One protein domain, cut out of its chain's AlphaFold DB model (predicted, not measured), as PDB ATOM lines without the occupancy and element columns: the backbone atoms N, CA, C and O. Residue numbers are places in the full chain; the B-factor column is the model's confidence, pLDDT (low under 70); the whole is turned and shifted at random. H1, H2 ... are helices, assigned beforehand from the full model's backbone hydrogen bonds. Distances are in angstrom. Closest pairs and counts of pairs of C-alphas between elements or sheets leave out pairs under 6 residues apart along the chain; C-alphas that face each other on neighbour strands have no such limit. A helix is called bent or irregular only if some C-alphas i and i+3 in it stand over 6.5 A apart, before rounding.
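This is residues 7 to 104 of the 105 residues of an uncharacterized protein of Saccharomonospora azurea NA-128 (UniProt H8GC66). Six helices form a loose, open frame, with the unnamed stretch 43 to 57 running through its middle from H3 to a small corner of H4 and H5. H2 and H6 lie on different sides of that stretch; residues 12 to 27 stand free. The printed part has 98 residues, of which 53 are in six named helices, H1 to H6 in order along the chain, with no named strand; the class is all helix, and the whole is loose, with a radius of gyration of the C-alphas of 16.0 A and spans of 41 by 32 by 27 A.

H1 is residues 7 to 11, from C-alpha 7 at (-43.255, 38.447, -13.127). H2, 14 to 28, is 19.0 A long and irregular: C-alphas 19 and 22 are 7.1 A apart. H3 is 37 to 42, H4 58 to 66, 12.1 A, and H5 70 to 73. H6, 89 to 102, 19.9 A, ends at (-36.602, 39.016, -14.607).

H1 and H2 meet only through their link. H1 and H6 are close but not clearly touching; their closest C-alphas, Ala 7 and Val 99, are 6.7 A apart. H4 and H5 only just touch, only at the corner, with 3 pairs of C-alphas within 8 A, the closest Ala 64 and Leu 70, 5.0 A. H2 and H6 are apart. Every O i to N i+4 pair is within hydrogen-bond range in H1, H4 and H6, against 8 of 11 in H2 and 1 of 2 in H3; H5 is too short for one.

The farthest C-alphas, His 44 and Glu 67, are 45.6 A apart. The printed part has no cut; links H3 to H4 and H5 to H6 are long. Residues 7 to 18 and 21 to 30 have pLDDT under 70.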
ATOM      1  N   ALA A   7     -43.645  39.775 -13.598       51.38
ATOM      2  CA  ALA A   7     -43.255  38.447 -13.127       51.38
ATOM      3  C   ALA A   7     -44.342  37.822 -12.232       51.38
ATOM      4  O   ALA A   7     -44.738  36.686 -12.462       51.38
ATOM      5  N   SER A   8     -44.938  38.581 -11.301       60.41
ATOM      6  CA  SER A   8     -46.051  38.079 -10.477       60.41
ATOM      7  C   SER A   8     -47.277  37.651 -11.290       60.41
ATOM      8  O   SER A   8     -47.950  36.710 -10.890       60.41
ATOM      9  N   ALA A   9     -47.558  38.289 -12.432       62.16
ATOM     10  CA  ALA A   9     -48.651  37.872 -13.316       62.16
ATOM     11  C   ALA A   9     -48.361  36.534 -14.025       62.16
ATOM     12  O   ALA A   9     -49.251  35.696 -14.140       62.16
ATOM     13  N   VAL A  10     -47.114  36.303 -14.448       58.47
ATOM     14  CA  VAL A  10     -46.683  35.039 -15.076       58.47
ATOM     15  C   VAL A  10     -46.663  33.900 -14.052       58.47
ATOM     16  O   VAL A  10     -47.181  32.816 -14.313       58.47
ATOM     17  N   LEU A  11     -46.149  34.166 -12.850       58.94
ATOM     18  CA  LEU A  11     -46.107  33.207 -11.743       58.94
ATOM     19  C   LEU A  11     -47.476  32.908 -11.116       58.94
ATOM     20  O   LEU A  11     -47.598  31.931 -10.378       58.94
ATOM     21  N   ALA A  12     -48.500  33.722 -11.383       69.00
ATOM     22  CA  ALA A  12     -49.873  33.470 -10.947       69.00
ATOM     23  C   ALA A  12     -50.649  32.531 -11.892       69.00
ATOM     24  O   ALA A  12     -51.664  31.968 -11.489       69.00
ATOM     25  N   GLY A  13     -50.161  32.316 -13.120       64.06
ATOM     26  CA  GLY A  13     -50.757  31.420 -14.114       64.06
ATOM     27  C   GLY A  13     -50.355  29.928 -14.136       64.06
ATOM     28  O   GLY A  13     -50.729  29.291 -15.114       64.06
ATOM     29  N   PRO A  14     -49.634  29.292 -13.179       62.31
ATOM     30  CA  PRO A  14     -49.183  27.898 -13.312       62.31
ATOM     31  C   PRO A  14     -50.279  26.873 -13.607       62.31
ATOM     32  O   PRO A  14     -50.027  25.904 -14.318       62.31
ATOM     33  N   ASP A  15     -51.489  27.070 -13.081       67.25
ATOM     34  CA  ASP A  15     -52.616  26.171 -13.352       67.25
ATOM     35  C   ASP A  15     -53.163  26.350 -14.779       67.25
ATOM     36  O   ASP A  15     -53.537  25.372 -15.427       67.25
ATOM     37  N   GLU A  16     -53.120  27.573 -15.314       67.50
ATOM     38  CA  GLU A  16     -53.390  27.851 -16.727       67.50
ATOM     39  C   GLU A  16     -52.272  27.286 -17.614       67.50
ATOM     40  O   GLU A  16     -52.559  26.605 -18.593       67.50
ATOM     41  N   VAL A  17     -51.002  27.468 -17.232       64.69
ATOM     42  CA  VAL A  17     -49.829  26.920 -17.935       64.69
ATOM     43  C   VAL A  17     -49.906  25.400 -18.033       64.69
ATOM     44  O   VAL A  17     -49.782  24.847 -19.124       64.69
ATOM     45  N   ARG A  18     -50.199  24.714 -16.923       65.19
ATOM     46  CA  ARG A  18     -50.373  23.254 -16.904       65.19
ATOM     47  C   ARG A  18     -51.465  22.772 -17.849       65.19
ATOM     48  O   ARG A  18     -51.339  21.673 -18.382       65.19
ATOM     49  N   SER A  19     -52.514  23.569 -18.066       73.06
ATOM     50  CA  SER A  19     -53.636  23.167 -18.921       73.06
ATOM     51  C   SER A  19     -53.237  22.980 -20.392       73.06
ATOM     52  O   SER A  19     -53.805  22.118 -21.056       73.06
ATOM     53  N   TRP A  20     -52.226  23.714 -20.880       70.69
ATOM     54  CA  TRP A  20     -51.694  23.584 -22.245       70.69
ATOM     55  C   TRP A  20     -50.288  22.967 -22.307       70.69
ATOM     56  O   TRP A  20     -49.811  22.627 -23.390       70.69
ATOM     57  N   GLN A  21     -49.625  22.770 -21.164       63.78
ATOM     58  CA  GLN A  21     -48.271  22.217 -21.081       63.78
ATOM     59  C   GLN A  21     -48.173  20.808 -21.681       63.78
ATOM     60  O   GLN A  21     -47.226  20.527 -22.406       63.78
ATOM     61  N   GLU A  22     -49.143  19.929 -21.437       62.41
ATOM     62  CA  GLU A  22     -49.126  18.565 -21.991       62.41
ATOM     63  C   GLU A  22     -49.217  18.553 -23.523       62.41
ATOM     64  O   GLU A  22     -48.513  17.794 -24.193       62.41
ATOM     65  N   ASP A  23     -50.043  19.427 -24.100       68.69
ATOM     66  CA  ASP A  23     -50.169  19.562 -25.554       68.69
ATOM     67  C   ASP A  23     -48.933  20.227 -26.173       68.69
ATOM     68  O   ASP A  23     -48.514  19.837 -27.267       68.69
ATOM     69  N   LEU A  24     -48.308  21.168 -25.456       65.88
ATOM     70  CA  LEU A  24     -47.008  21.735 -25.809       65.88
ATOM     71  C   LEU A  24     -45.923  20.652 -25.824       65.88
ATOM     72  O   LEU A  24     -45.223  20.517 -26.823       65.88
ATOM     73  N   TYR A  25     -45.801  19.861 -24.755       62.97
ATOM     74  CA  TYR A  25     -44.819  18.778 -24.649       62.97
ATOM     75  C   TYR A  25     -44.992  17.758 -25.775       62.97
ATOM     76  O   TYR A  25     -44.015  17.348 -26.401       62.97
ATOM     77  N   ARG A  26     -46.236  17.380 -26.086       66.94
ATOM     78  CA  ARG A  26     -46.535  16.431 -27.166       66.94
ATOM     79  C   ARG A  26     -46.172  16.988 -28.545       66.94
ATOM     80  O   ARG A  26     -45.652  16.242 -29.370       66.94
ATOM     81  N   HIS A  27     -46.384  18.285 -28.780       67.69
ATOM     82  CA  HIS A  27     -45.919  18.951 -29.999       67.69
ATOM     83  C   HIS A  27     -44.393  19.030 -30.069       67.69
ATOM     84  O   HIS A  27     -43.825  18.713 -31.112       67.69
ATOM     85  N   LEU A  28     -43.728  19.409 -28.974       65.31
ATOM     86  CA  LEU A  28     -42.276  19.580 -28.929       65.31
ATOM     87  C   LEU A  28     -41.543  18.250 -29.167       65.31
ATOM     88  O   LEU A  28     -40.585  18.196 -29.930       65.31
ATOM     89  N   HIS A  29     -42.031  17.156 -28.576       64.38
ATOM     90  CA  HIS A  29     -41.464  15.815 -28.757       64.38
ATOM     91  C   HIS A  29     -41.871  15.128 -30.069       64.38
ATOM     92  O   HIS A  29     -41.343  14.064 -30.389       64.38
ATOM     93  N   GLY A  30     -42.783  15.721 -30.844       66.62
ATOM     94  CA  GLY A  30     -43.080  15.274 -32.205       66.62
ATOM     95  C   GLY A  30     -42.000  15.660 -33.223       66.62
ATOM     96  O   GLY A  30     -42.042  15.200 -34.362       66.62
ATOM     97  N   TRP A  31     -41.045  16.513 -32.839       70.00
ATOM     98  CA  TRP A  31     -39.991  17.005 -33.721       70.00
ATOM     99  C   TRP A  31     -38.771  16.084 -33.651       70.00
ATOM    100  O   TRP A  31     -38.271  15.775 -32.576       70.00
ATOM    101  N   SER A  32     -38.255  15.672 -34.811       79.88
ATOM    102  CA  SER A  32     -37.027  14.868 -34.906       79.88
ATOM    103  C   SER A  32     -35.745  15.708 -34.895       79.88
ATOM    104  O   SER A  32     -34.660  15.164 -35.087       79.88
ATOM    105  N   ALA A  33     -35.865  17.033 -34.764       81.88
ATOM    106  CA  ALA A  33     -34.722  17.932 -34.680       81.88
ATOM    107  C   ALA A  33     -34.006  17.758 -33.331       81.88
ATOM    108  O   ALA A  33     -34.648  17.546 -32.304       81.88
ATOM    109  N   SER A  34     -32.680  17.857 -33.346       87.25
ATOM    110  CA  SER A  34     -31.825  17.832 -32.156       87.25
ATOM    111  C   SER A  34     -31.194  19.201 -31.919       87.25
ATOM    112  O   SER A  34     -31.089  19.986 -32.857       87.25
ATOM    113  N   GLU A  35     -30.716  19.440 -30.701       86.12
ATOM    114  CA  GLU A  35     -29.963  20.638 -30.323       86.12
ATOM    115  C   GLU A  35     -28.919  20.275 -29.255       86.12
ATOM    116  O   GLU A  35     -29.168  19.378 -28.448       86.12
ATOM    117  N   ASP A  36     -27.766  20.949 -29.246       90.38
ATOM    118  CA  ASP A  36     -26.646  20.683 -28.326       90.38
ATOM    119  C   ASP A  36     -26.617  21.613 -27.094       90.38
ATOM    120  O   ASP A  36     -25.723  21.516 -26.255       90.38
ATOM    121  N   PHE A  37     -27.623  22.479 -26.923       87.44
ATOM    122  CA  PHE A  37     -27.721  23.434 -25.810       87.44
ATOM    123  C   PHE A  37     -27.513  22.789 -24.431       87.44
ATOM    124  O   PHE A  37     -26.874  23.376 -23.557       87.44
ATOM    125  N   SER A  38     -28.009  21.563 -24.233       84.81
ATOM    126  CA  SER A  38     -27.833  20.814 -22.985       84.81
ATOM    127  C   SER A  38     -26.372  20.542 -22.640       84.81
ATOM    128  O   SER A  38     -26.038  20.461 -21.459       84.81
ATOM    129  N   ASP A  39     -25.492  20.429 -23.634       87.50
ATOM    130  CA  ASP A  39     -24.078  20.120 -23.425       87.50
ATOM    131  C   ASP A  39     -23.324  21.314 -22.823       87.50
ATOM    132  O   ASP A  39     -22.367  21.128 -22.063       87.50
ATOM    133  N   LEU A  40     -23.799  22.539 -23.089       84.88
ATOM    134  CA  LEU A  40     -23.234  23.781 -22.549       84.88
ATOM    135  C   LEU A  40     -23.480  23.946 -21.047       84.88
ATOM    136  O   LEU A  40     -22.668  24.549 -20.352       84.88
ATOM    137  N   VAL A  41     -24.603  23.441 -20.538       81.31
ATOM    138  CA  VAL A  41     -25.086  23.728 -19.173       81.31
ATOM    139  C   VAL A  41     -25.157  22.484 -18.291       81.31
ATOM    140  O   VAL A  41     -24.849  22.547 -17.097       81.31
ATOM    141  N   GLY A  42     -25.486  21.332 -18.875       75.81
ATOM    142  CA  GLY A  42     -25.661  20.065 -18.167       75.81
ATOM    143  C   GLY A  42     -24.374  19.582 -17.505       75.81
ATOM    144  O   GLY A  42     -24.399  19.160 -16.350       75.81
ATOM    145  N   ASN A  43     -23.230  19.755 -18.176       83.00
ATOM    146  CA  ASN A  43     -21.911  19.399 -17.638       83.00
ATOM    147  C   ASN A  43     -21.499  20.227 -16.408       83.00
ATOM    148  O   ASN A  43     -20.575  19.850 -15.688       83.00
ATOM    149  N   HIS A  44     -22.194  21.334 -16.140       86.19
ATOM    150  CA  HIS A  44     -21.955  22.205 -14.993       86.19
ATOM    151  C   HIS A  44     -23.009  22.051 -13.888       86.19
ATOM    152  O   HIS A  44     -22.977  22.795 -12.909       86.19
ATOM    153  N   GLY A  45     -23.942  21.100 -14.022       83.12
ATOM    154  CA  GLY A  45     -25.032  20.907 -13.061       83.12
ATOM    155  C   GLY A  45     -26.018  22.079 -13.012       83.12
ATOM    156  O   GLY A  45     -26.732  22.234 -12.023       83.12
ATOM    157  N   ILE A  46     -26.046  22.918 -14.051       84.19
ATOM    158  CA  ILE A  46     -26.943  24.069 -14.140       84.19
ATOM    159  C   ILE A  46     -28.286  23.580 -14.679       84.19
ATOM    160  O   ILE A  46     -28.357  23.012 -15.770       84.19
ATOM    161  N   ALA A  47     -29.355  23.796 -13.911       83.56
ATOM    162  CA  ALA A  47     -30.710  23.536 -14.383       83.56
ATOM    163  C   ALA A  47     -31.028  24.453 -15.570       83.56
ATOM    164  O   ALA A  47     -30.742  25.649 -15.527       83.56
ATOM    165  N   TYR A  48     -31.627  23.894 -16.619       79.94
ATOM    166  CA  TYR A  48     -31.909  24.622 -17.849       79.94
ATOM    167  C   TYR A  48     -33.296  24.294 -18.390       79.94
ATOM    168  O   TYR A  48     -33.878  23.250 -18.099       79.94
ATOM    169  N   SER A  49     -33.807  25.210 -19.205       85.88
ATOM    170  CA  SER A  49     -34.987  25.015 -20.032       85.88
ATOM    171  C   SER A  49     -34.663  25.499 -21.441       85.88
ATOM    172  O   SER A  49     -33.873  26.426 -21.610       85.88
ATOM    173  N   TYR A  50     -35.251  24.849 -22.437       82.81
ATOM    174  CA  TYR A  50     -35.152  25.228 -23.839       82.81
ATOM    175  C   TYR A  50     -36.567  25.314 -24.403       82.81
ATOM    176  O   TYR A  50     -37.376  24.408 -24.193       82.81
ATOM    177  N   TRP A  51     -36.871  26.404 -25.099       84.50
ATOM    178  CA  TRP A  51     -38.191  26.658 -25.668       84.50
ATOM    179  C   TRP A  51     -38.071  27.141 -27.110       84.50
ATOM    180  O   TRP A  51     -37.093  27.775 -27.500       84.50
ATOM    181  N   GLY A  52     -39.104  26.858 -27.899       84.25
ATOM    182  CA  GLY A  52     -39.276  27.440 -29.225       84.25
ATOM    183  C   GLY A  52     -40.197  28.653 -29.166       84.25
ATOM    184  O   GLY A  52     -41.174  28.663 -28.419       84.25
ATOM    185  N   ILE A  53     -39.913  29.650 -29.996       85.50
ATOM    186  CA  ILE A  53     -40.884  30.676 -30.381       85.50
ATOM    187  C   ILE A  53     -41.237  30.460 -31.851       85.50
ATOM    188  O   ILE A  53     -40.374  30.113 -32.660       85.50
ATOM    189  N   GLY A  54     -42.514  30.621 -32.197       86.88
ATOM    190  CA  GLY A  54     -42.934  30.612 -33.596       86.88
ATOM    191  C   GLY A  54     -42.329  31.791 -34.363       86.88
ATOM    192  O   GLY A  54     -41.847  32.749 -33.767       86.88
ATOM    193  N   GLY A  55     -42.376  31.730 -35.692       93.25
ATOM    194  CA  GLY A  55     -41.931  32.834 -36.552       93.25
ATOM    195  C   GLY A  55     -42.740  32.989 -37.834       93.25
ATOM    196  O   GLY A  55     -42.377  33.774 -38.700       93.25
ATOM    197  N   ILE A  56     -43.813  32.218 -37.986       95.44
ATOM    198  CA  ILE A  56     -44.666  32.243 -39.173       95.44
ATOM    199  C   ILE A  56     -45.665  33.386 -39.038       95.44
ATOM    200  O   ILE A  56     -46.131  33.666 -37.934       95.44
ATOM    201  N   ASP A  57     -45.996  34.026 -40.159       94.81
ATOM    202  CA  ASP A  57     -47.082  34.999 -40.204       94.81
ATOM    203  C   ASP A  57     -48.368  34.399 -39.586       94.81
ATOM    204  O   ASP A  57     -48.781  33.307 -39.997       94.81
ATOM    205  N   PRO A  58     -48.996  35.057 -38.591       92.31
ATOM    206  CA  PRO A  58     -50.126  34.474 -37.869       92.31
ATOM    207  C   PRO A  58     -51.310  34.119 -38.772       92.31
ATOM    208  O   PRO A  58     -51.903  33.052 -38.619       92.31
ATOM    209  N   GLU A  59     -51.627  34.960 -39.762       95.56
ATOM    210  CA  GLU A  59     -52.746  34.703 -40.672       95.56
ATOM    211  C   GLU A  59     -52.452  33.522 -41.603       95.56
ATOM    212  O   GLU A  59     -53.337  32.700 -41.872       95.56
ATOM    213  N   GLN A  60     -51.208  33.409 -42.080       95.81
ATOM    214  CA  GLN A  60     -50.748  32.254 -42.848       95.81
ATOM    215  C   GLN A  60     -50.846  30.967 -42.028       95.81
ATOM    216  O   GLN A  60     -51.374  29.972 -42.533       95.81
ATOM    217  N   TYR A  61     -50.352  30.983 -40.787       94.94
ATOM    218  CA  TYR A  61     -50.389  29.824 -39.901       94.94
ATOM    219  C   TYR A  61     -51.827  29.391 -39.617       94.94
ATOM    220  O   TYR A  61     -52.175  28.234 -39.848       94.94
ATOM    221  N   ASP A  62     -52.686  30.325 -39.211       95.69
ATOM    222  CA  ASP A  62     -54.083  30.044 -38.885       95.69
ATOM    223  C   ASP A  62     -54.856  29.503 -40.087       95.69
ATOM    224  O   ASP A  62     -55.666  28.583 -39.954       95.69
ATOM    225  N   ARG A  63     -54.608  30.047 -41.285       97.81
ATOM    226  CA  ARG A  63     -55.197  29.522 -42.521       97.81
ATOM    227  C   ARG A  63     -54.746  28.085 -42.774       97.81
ATOM    228  O   ARG A  63     -55.597  27.216 -42.945       97.81
ATOM    229  N   ALA A  64     -53.441  27.827 -42.743       96.88
ATOM    230  CA  ALA A  64     -52.892  26.494 -42.972       96.88
ATOM    231  C   ALA A  64     -53.370  25.477 -41.922       96.88
ATOM    232  O   ALA A  64     -53.653  24.330 -42.265       96.88
ATOM    233  N   ALA A  65     -53.518  25.888 -40.659       95.50
ATOM    234  CA  ALA A  65     -54.038  25.042 -39.591       95.50
ATOM    235  C   ALA A  65     -55.520  24.700 -39.810       95.50
ATOM    236  O   ALA A  65     -55.885  23.524 -39.779       95.50
ATOM    237  N   ARG A  66     -56.366  25.702 -40.105       97.81
ATOM    238  CA  ARG A  66     -57.797  25.494 -40.403       97.81
ATOM    239  C   ARG A  66     -58.024  24.571 -41.597       97.81
ATOM    240  O   ARG A  66     -58.991  23.818 -41.610       97.81
ATOM    241  N   GLU A  67     -57.146  24.636 -42.590       98.00
ATOM    242  CA  GLU A  67     -57.230  23.826 -43.808       98.00
ATOM    243  C   GLU A  67     -56.523  22.464 -43.683       98.00
ATOM    244  O   GLU A  67     -56.568  21.668 -44.619       98.00
ATOM    245  N   GLY A  68     -55.869  22.172 -42.551       97.12
ATOM    246  CA  GLY A  68     -55.126  20.922 -42.349       97.12
ATOM    247  C   GLY A  68     -53.885  20.787 -43.239       97.12
ATOM    248  O   GLY A  68     -53.478  19.675 -43.568       97.12
ATOM    249  N   ARG A  69     -53.288  21.913 -43.644       97.19
ATOM    250  CA  ARG A  69     -52.215  22.019 -44.646       97.19
ATOM    251  C   ARG A  69     -50.879  22.521 -44.097       97.19
ATOM    252  O   ARG A  69     -50.021  22.974 -44.853       97.19
ATOM    253  N   LEU A  70     -50.669  22.442 -42.782       93.31
ATOM    254  CA  LEU A  70     -49.448  22.946 -42.140       93.31
ATOM    255  C   LEU A  70     -48.164  22.408 -42.793       93.31
ATOM    256  O   LEU A  70     -47.263  23.183 -43.088       93.31
ATOM    257  N   GLY A  71     -48.103  21.107 -43.095       91.56
ATOM    258  CA  GLY A  71     -46.921  20.488 -43.712       91.56
ATOM    259  C   GLY A  71     -46.668  20.879 -45.174       91.56
ATOM    260  O   GLY A  71     -45.607  20.561 -45.705       91.56
ATOM    261  N   GLN A  72     -47.627  21.529 -45.838       95.12
ATOM    262  CA  GLN A  72     -47.507  21.987 -47.225       95.12
ATOM    263  C   GLN A  72     -47.259  23.494 -47.302       95.12
ATOM    264  O   GLN A  72     -46.487  23.947 -48.145       95.12
ATOM    265  N   ASP A  73     -47.908  24.256 -46.422       96.12
ATOM    266  CA  ASP A  73     -48.005  25.711 -46.550       96.12
ATOM    267  C   ASP A  73     -47.051  26.462 -45.631       96.12
ATOM    268  O   ASP A  73     -46.827  27.660 -45.830       96.12
ATOM    269  N   ILE A  74     -46.499  25.779 -44.626       95.88
ATOM    270  CA  ILE A  74     -45.555  26.357 -43.679       95.88
ATOM    271  C   ILE A  74     -44.147  25.848 -43.998       95.88
ATOM    272  O   ILE A  74     -43.866  24.662 -43.809       95.88
ATOM    273  N   PRO A  75     -43.238  26.719 -44.474       94.81
ATOM    274  CA  PRO A  75     -41.857  26.331 -44.709       94.81
ATOM    275  C   PRO A  75     -41.191  25.898 -43.400       94.81
ATOM    276  O   PRO A  75     -41.243  26.616 -42.404       94.81
ATOM    277  N   ALA A  76     -40.544  24.736 -43.408       90.44
ATOM    278  CA  ALA A  76     -39.733  24.278 -42.284       90.44
ATOM    279  C   ALA A  76     -38.364  24.978 -42.255       90.44
ATOM    280  O   ALA A  76     -37.898  25.506 -43.272       90.44
ATOM    281  N   ASN A  77     -37.682  24.901 -41.109       89.06
ATOM    282  CA  ASN A  77     -36.267  25.262 -41.000       89.06
ATOM    283  C   ASN A  77     -35.454  24.583 -42.123       89.06
ATOM    284  O   ASN A  77     -35.743  23.451 -42.510       89.06
ATOM    285  N   HIS A  78     -34.441  25.279 -42.647       92.62
ATOM    286  CA  HIS A  78     -33.628  24.890 -43.818       92.62
ATOM    287  C   HIS A  78     -34.323  24.930 -45.192       92.62
ATOM    288  O   HIS A  78     -33.668  24.683 -46.204       92.62
ATOM    289  N   SER A  79     -35.606  25.291 -45.280       94.94
ATOM    290  CA  SER A  79     -36.240  25.590 -46.570       94.94
ATOM    291  C   SER A  79     -35.754  26.939 -47.128       94.94
ATOM    292  O   SER A  79     -35.676  27.905 -46.369       94.94
ATOM    293  N   PRO A  80     -35.517  27.083 -48.449       96.25
ATOM    294  CA  PRO A  80     -35.226  28.387 -49.059       96.25
ATOM    295  C   PRO A  80     -36.410  29.365 -48.982       96.25
ATOM    296  O   PRO A  80     -36.229  30.562 -49.176       96.25
ATOM    297  N   GLY A  81     -37.622  28.861 -48.722       94.75
ATOM    298  CA  GLY A  81     -38.812  29.678 -48.491       94.75
ATOM    299  C   GLY A  81     -39.027  30.054 -47.024       94.75
ATOM    300  O   GLY A  81     -40.002  30.736 -46.726       94.75
ATOM    301  N   PHE A  82     -38.175  29.594 -46.101       94.88
ATOM    302  CA  PHE A  82     -38.313  29.942 -44.692       94.88
ATOM    303  C   PHE A  82     -37.889  31.390 -44.453       94.88
ATOM    304  O   PHE A  82     -36.711  31.735 -44.532       94.88
ATOM    305  N   ALA A  83     -38.874  32.231 -44.153       94.94
ATOM    306  CA  ALA A  83     -38.693  33.644 -43.867       94.94
ATOM    307  C   ALA A  83     -39.561  34.018 -42.657       94.94
ATOM    308  O   ALA A  83     -40.762  34.239 -42.823       94.94
ATOM    309  N   PRO A  84     -38.987  34.058 -41.442       93.19
ATOM    310  CA  PRO A  84     -39.730  34.472 -40.265       93.19
ATOM    311  C   PRO A  84     -40.294  35.887 -40.426       93.19
ATOM    312  O   PRO A  84     -39.584  36.798 -40.863       93.19
ATOM    313  N   ALA A  85     -41.552  36.089 -40.038       95.62
ATOM    314  CA  ALA A  85     -42.130  37.419 -39.920       95.62
ATOM    315  C   ALA A  85     -41.293  38.227 -38.921       95.62
ATOM    316  O   ALA A  85     -41.037  37.749 -37.819       95.62
ATOM    317  N   ILE A  86     -40.853  39.439 -39.279       95.25
ATOM    318  CA  ILE A  86     -40.027  40.262 -38.375       95.25
ATOM    319  C   ILE A  86     -40.808  40.558 -37.094       95.25
ATOM    320  O   ILE A  86     -40.330  40.286 -35.994       95.25
ATOM    321  N   GLN A  87     -42.027  41.071 -37.250       94.75
ATOM    322  CA  GLN A  87     -42.976  41.238 -36.158       94.75
ATOM    323  C   GLN A  87     -44.208  40.370 -36.405       94.75
ATOM    324  O   GLN A  87     -44.626  40.251 -37.557       94.75
ATOM    325  N   PRO A  88     -44.778  39.751 -35.356       91.88
ATOM    326  CA  PRO A  88     -44.470  39.951 -33.930       91.88
ATOM    327  C   PRO A  88     -43.285  39.126 -33.382       91.88
ATOM    328  O   PRO A  88     -43.009  39.185 -32.188       91.88
ATOM    329  N   THR A  89     -42.587  38.341 -34.210       93.88
ATOM    330  CA  THR A  89     -41.560  37.379 -33.764       93.88
ATOM    331  C   THR A  89     -40.457  38.000 -32.911       93.88
ATOM    332  O   THR A  89     -40.142  37.469 -31.845       93.88
ATOM    333  N   LEU A  90     -39.868  39.119 -33.349       94.31
ATOM    334  CA  LEU A  90     -38.790  39.770 -32.600       94.31
ATOM    335  C   LEU A  90     -39.284  40.351 -31.275       94.31
ATOM    336  O   LEU A  90     -38.590  40.220 -30.263       94.31
ATOM    337  N   ASP A  91     -40.479  40.942 -31.254       92.19
ATOM    338  CA  ASP A  91     -41.075  41.465 -30.027       92.19
ATOM    339  C   ASP A  91     -41.361  40.338 -29.032       92.19
ATOM    340  O   ASP A  91     -40.982  40.441 -27.864       92.19
ATOM    341  N   VAL A  92     -41.964  39.237 -29.488       90.31
ATOM    342  CA  VAL A  92     -42.274  38.071 -28.649       90.31
ATOM    343  C   VAL A  92     -40.997  37.422 -28.120       90.31
ATOM    344  O   VAL A  92     -40.903  37.167 -26.922       90.31
ATOM    345  N   GLY A  93     -39.991  37.205 -28.971       92.19
ATOM    346  CA  GLY A  93     -38.712  36.629 -28.550       92.19
ATOM    347  C   GLY A  93     -37.991  37.495 -27.519       92.19
ATOM    348  O   GLY A  93     -37.529  36.990 -26.495       92.19
ATOM    349  N   THR A  94     -37.963  38.812 -27.734       94.12
ATOM    350  CA  THR A  94     -37.358  39.757 -26.784       94.12
ATOM    351  C   THR A  94     -38.111  39.766 -25.458       94.12
ATOM    352  O   THR A  94     -37.496  39.701 -24.395       94.12
ATOM    353  N   GLN A  95     -39.444  39.815 -25.498       91.75
ATOM    354  CA  GLN A  95     -40.268  39.784 -24.292       91.75
ATOM    355  C   GLN A  95     -40.097  38.474 -23.523       91.75
ATOM    356  O   GLN A  95     -39.946  38.526 -22.306       91.75
ATOM    357  N   ALA A  96     -40.057  37.328 -24.207       91.00
ATOM    358  CA  ALA A  96     -39.834  36.028 -23.583       91.00
ATOM    359  C   ALA A  96     -38.487  35.982 -22.845       91.00
ATOM    360  O   ALA A  96     -38.447  35.594 -21.679       91.00
ATOM    361  N   LEU A  97     -37.405  36.454 -23.478       93.62
ATOM    362  CA  LEU A  97     -36.084  36.536 -22.846       93.62
ATOM    363  C   LEU A  97     -36.083  37.460 -21.622       93.62
ATOM    364  O   LEU A  97     -35.556  37.093 -20.575       93.62
ATOM    365  N   VAL A  98     -36.688  38.647 -21.734       94.44
ATOM    366  CA  VAL A  98     -36.759  39.613 -20.629       94.44
ATOM    367  C   VAL A  98     -37.577  39.057 -19.465       94.44
ATOM    368  O   VAL A  98     -37.140  39.148 -18.324       94.44
ATOM    369  N   VAL A  99     -38.741  38.465 -19.735       90.88
ATOM    370  CA  VAL A  99     -39.593  37.859 -18.702       90.88
ATOM    371  C   VAL A  99     -38.870  36.709 -18.008       90.88
ATOM    372  O   VAL A  99     -38.872  36.667 -16.782       90.88
ATOM    373  N   ALA A 100     -38.208  35.827 -18.763       88.75
ATOM    374  CA  ALA A 100     -37.434  34.730 -18.191       88.75
ATOM    375  C   ALA A 100     -36.276  35.237 -17.317       88.75
ATOM    376  O   ALA A 100     -36.055  34.712 -16.233       88.75
ATOM    377  N   ALA A 101     -35.558  36.275 -17.749       91.50
ATOM    378  CA  ALA A 101     -34.455  36.841 -16.977       91.50
ATOM    379  C   ALA A 101     -34.931  37.533 -15.687       91.50
ATOM    380  O   ALA A 101     -34.314  37.365 -14.639       91.50
ATOM    381  N   LEU A 102     -36.039  38.278 -15.748       90.88
ATOM    382  CA  LEU A 102     -36.602  39.016 -14.607       90.88
ATOM    383  C   LEU A 102     -37.143  38.126 -13.481       90.88
ATOM    384  O   LEU A 102     -37.468  38.640 -12.418       90.88
ATOM    385  N   GLU A 103     -37.251  36.818 -13.692       87.81
ATOM    386  CA  GLU A 103     -37.572  35.890 -12.608       87.81
ATOM    387  C   GLU A 103     -36.397  35.721 -11.623       87.81
ATOM    388  O   GLU A 103     -36.608  35.452 -10.443       87.81
ATOM    389  N   TRP A 104     -35.154  35.929 -12.078       82.81
ATOM    390  CA  TRP A 104     -33.942  35.774 -11.258       82.81
ATOM    391  C   TRP A 104     -33.139  37.068 -11.042       82.81
ATOM    392  O   TRP A 104     -32.211  37.056 -10.229       82.81
TER     393      TRP A 104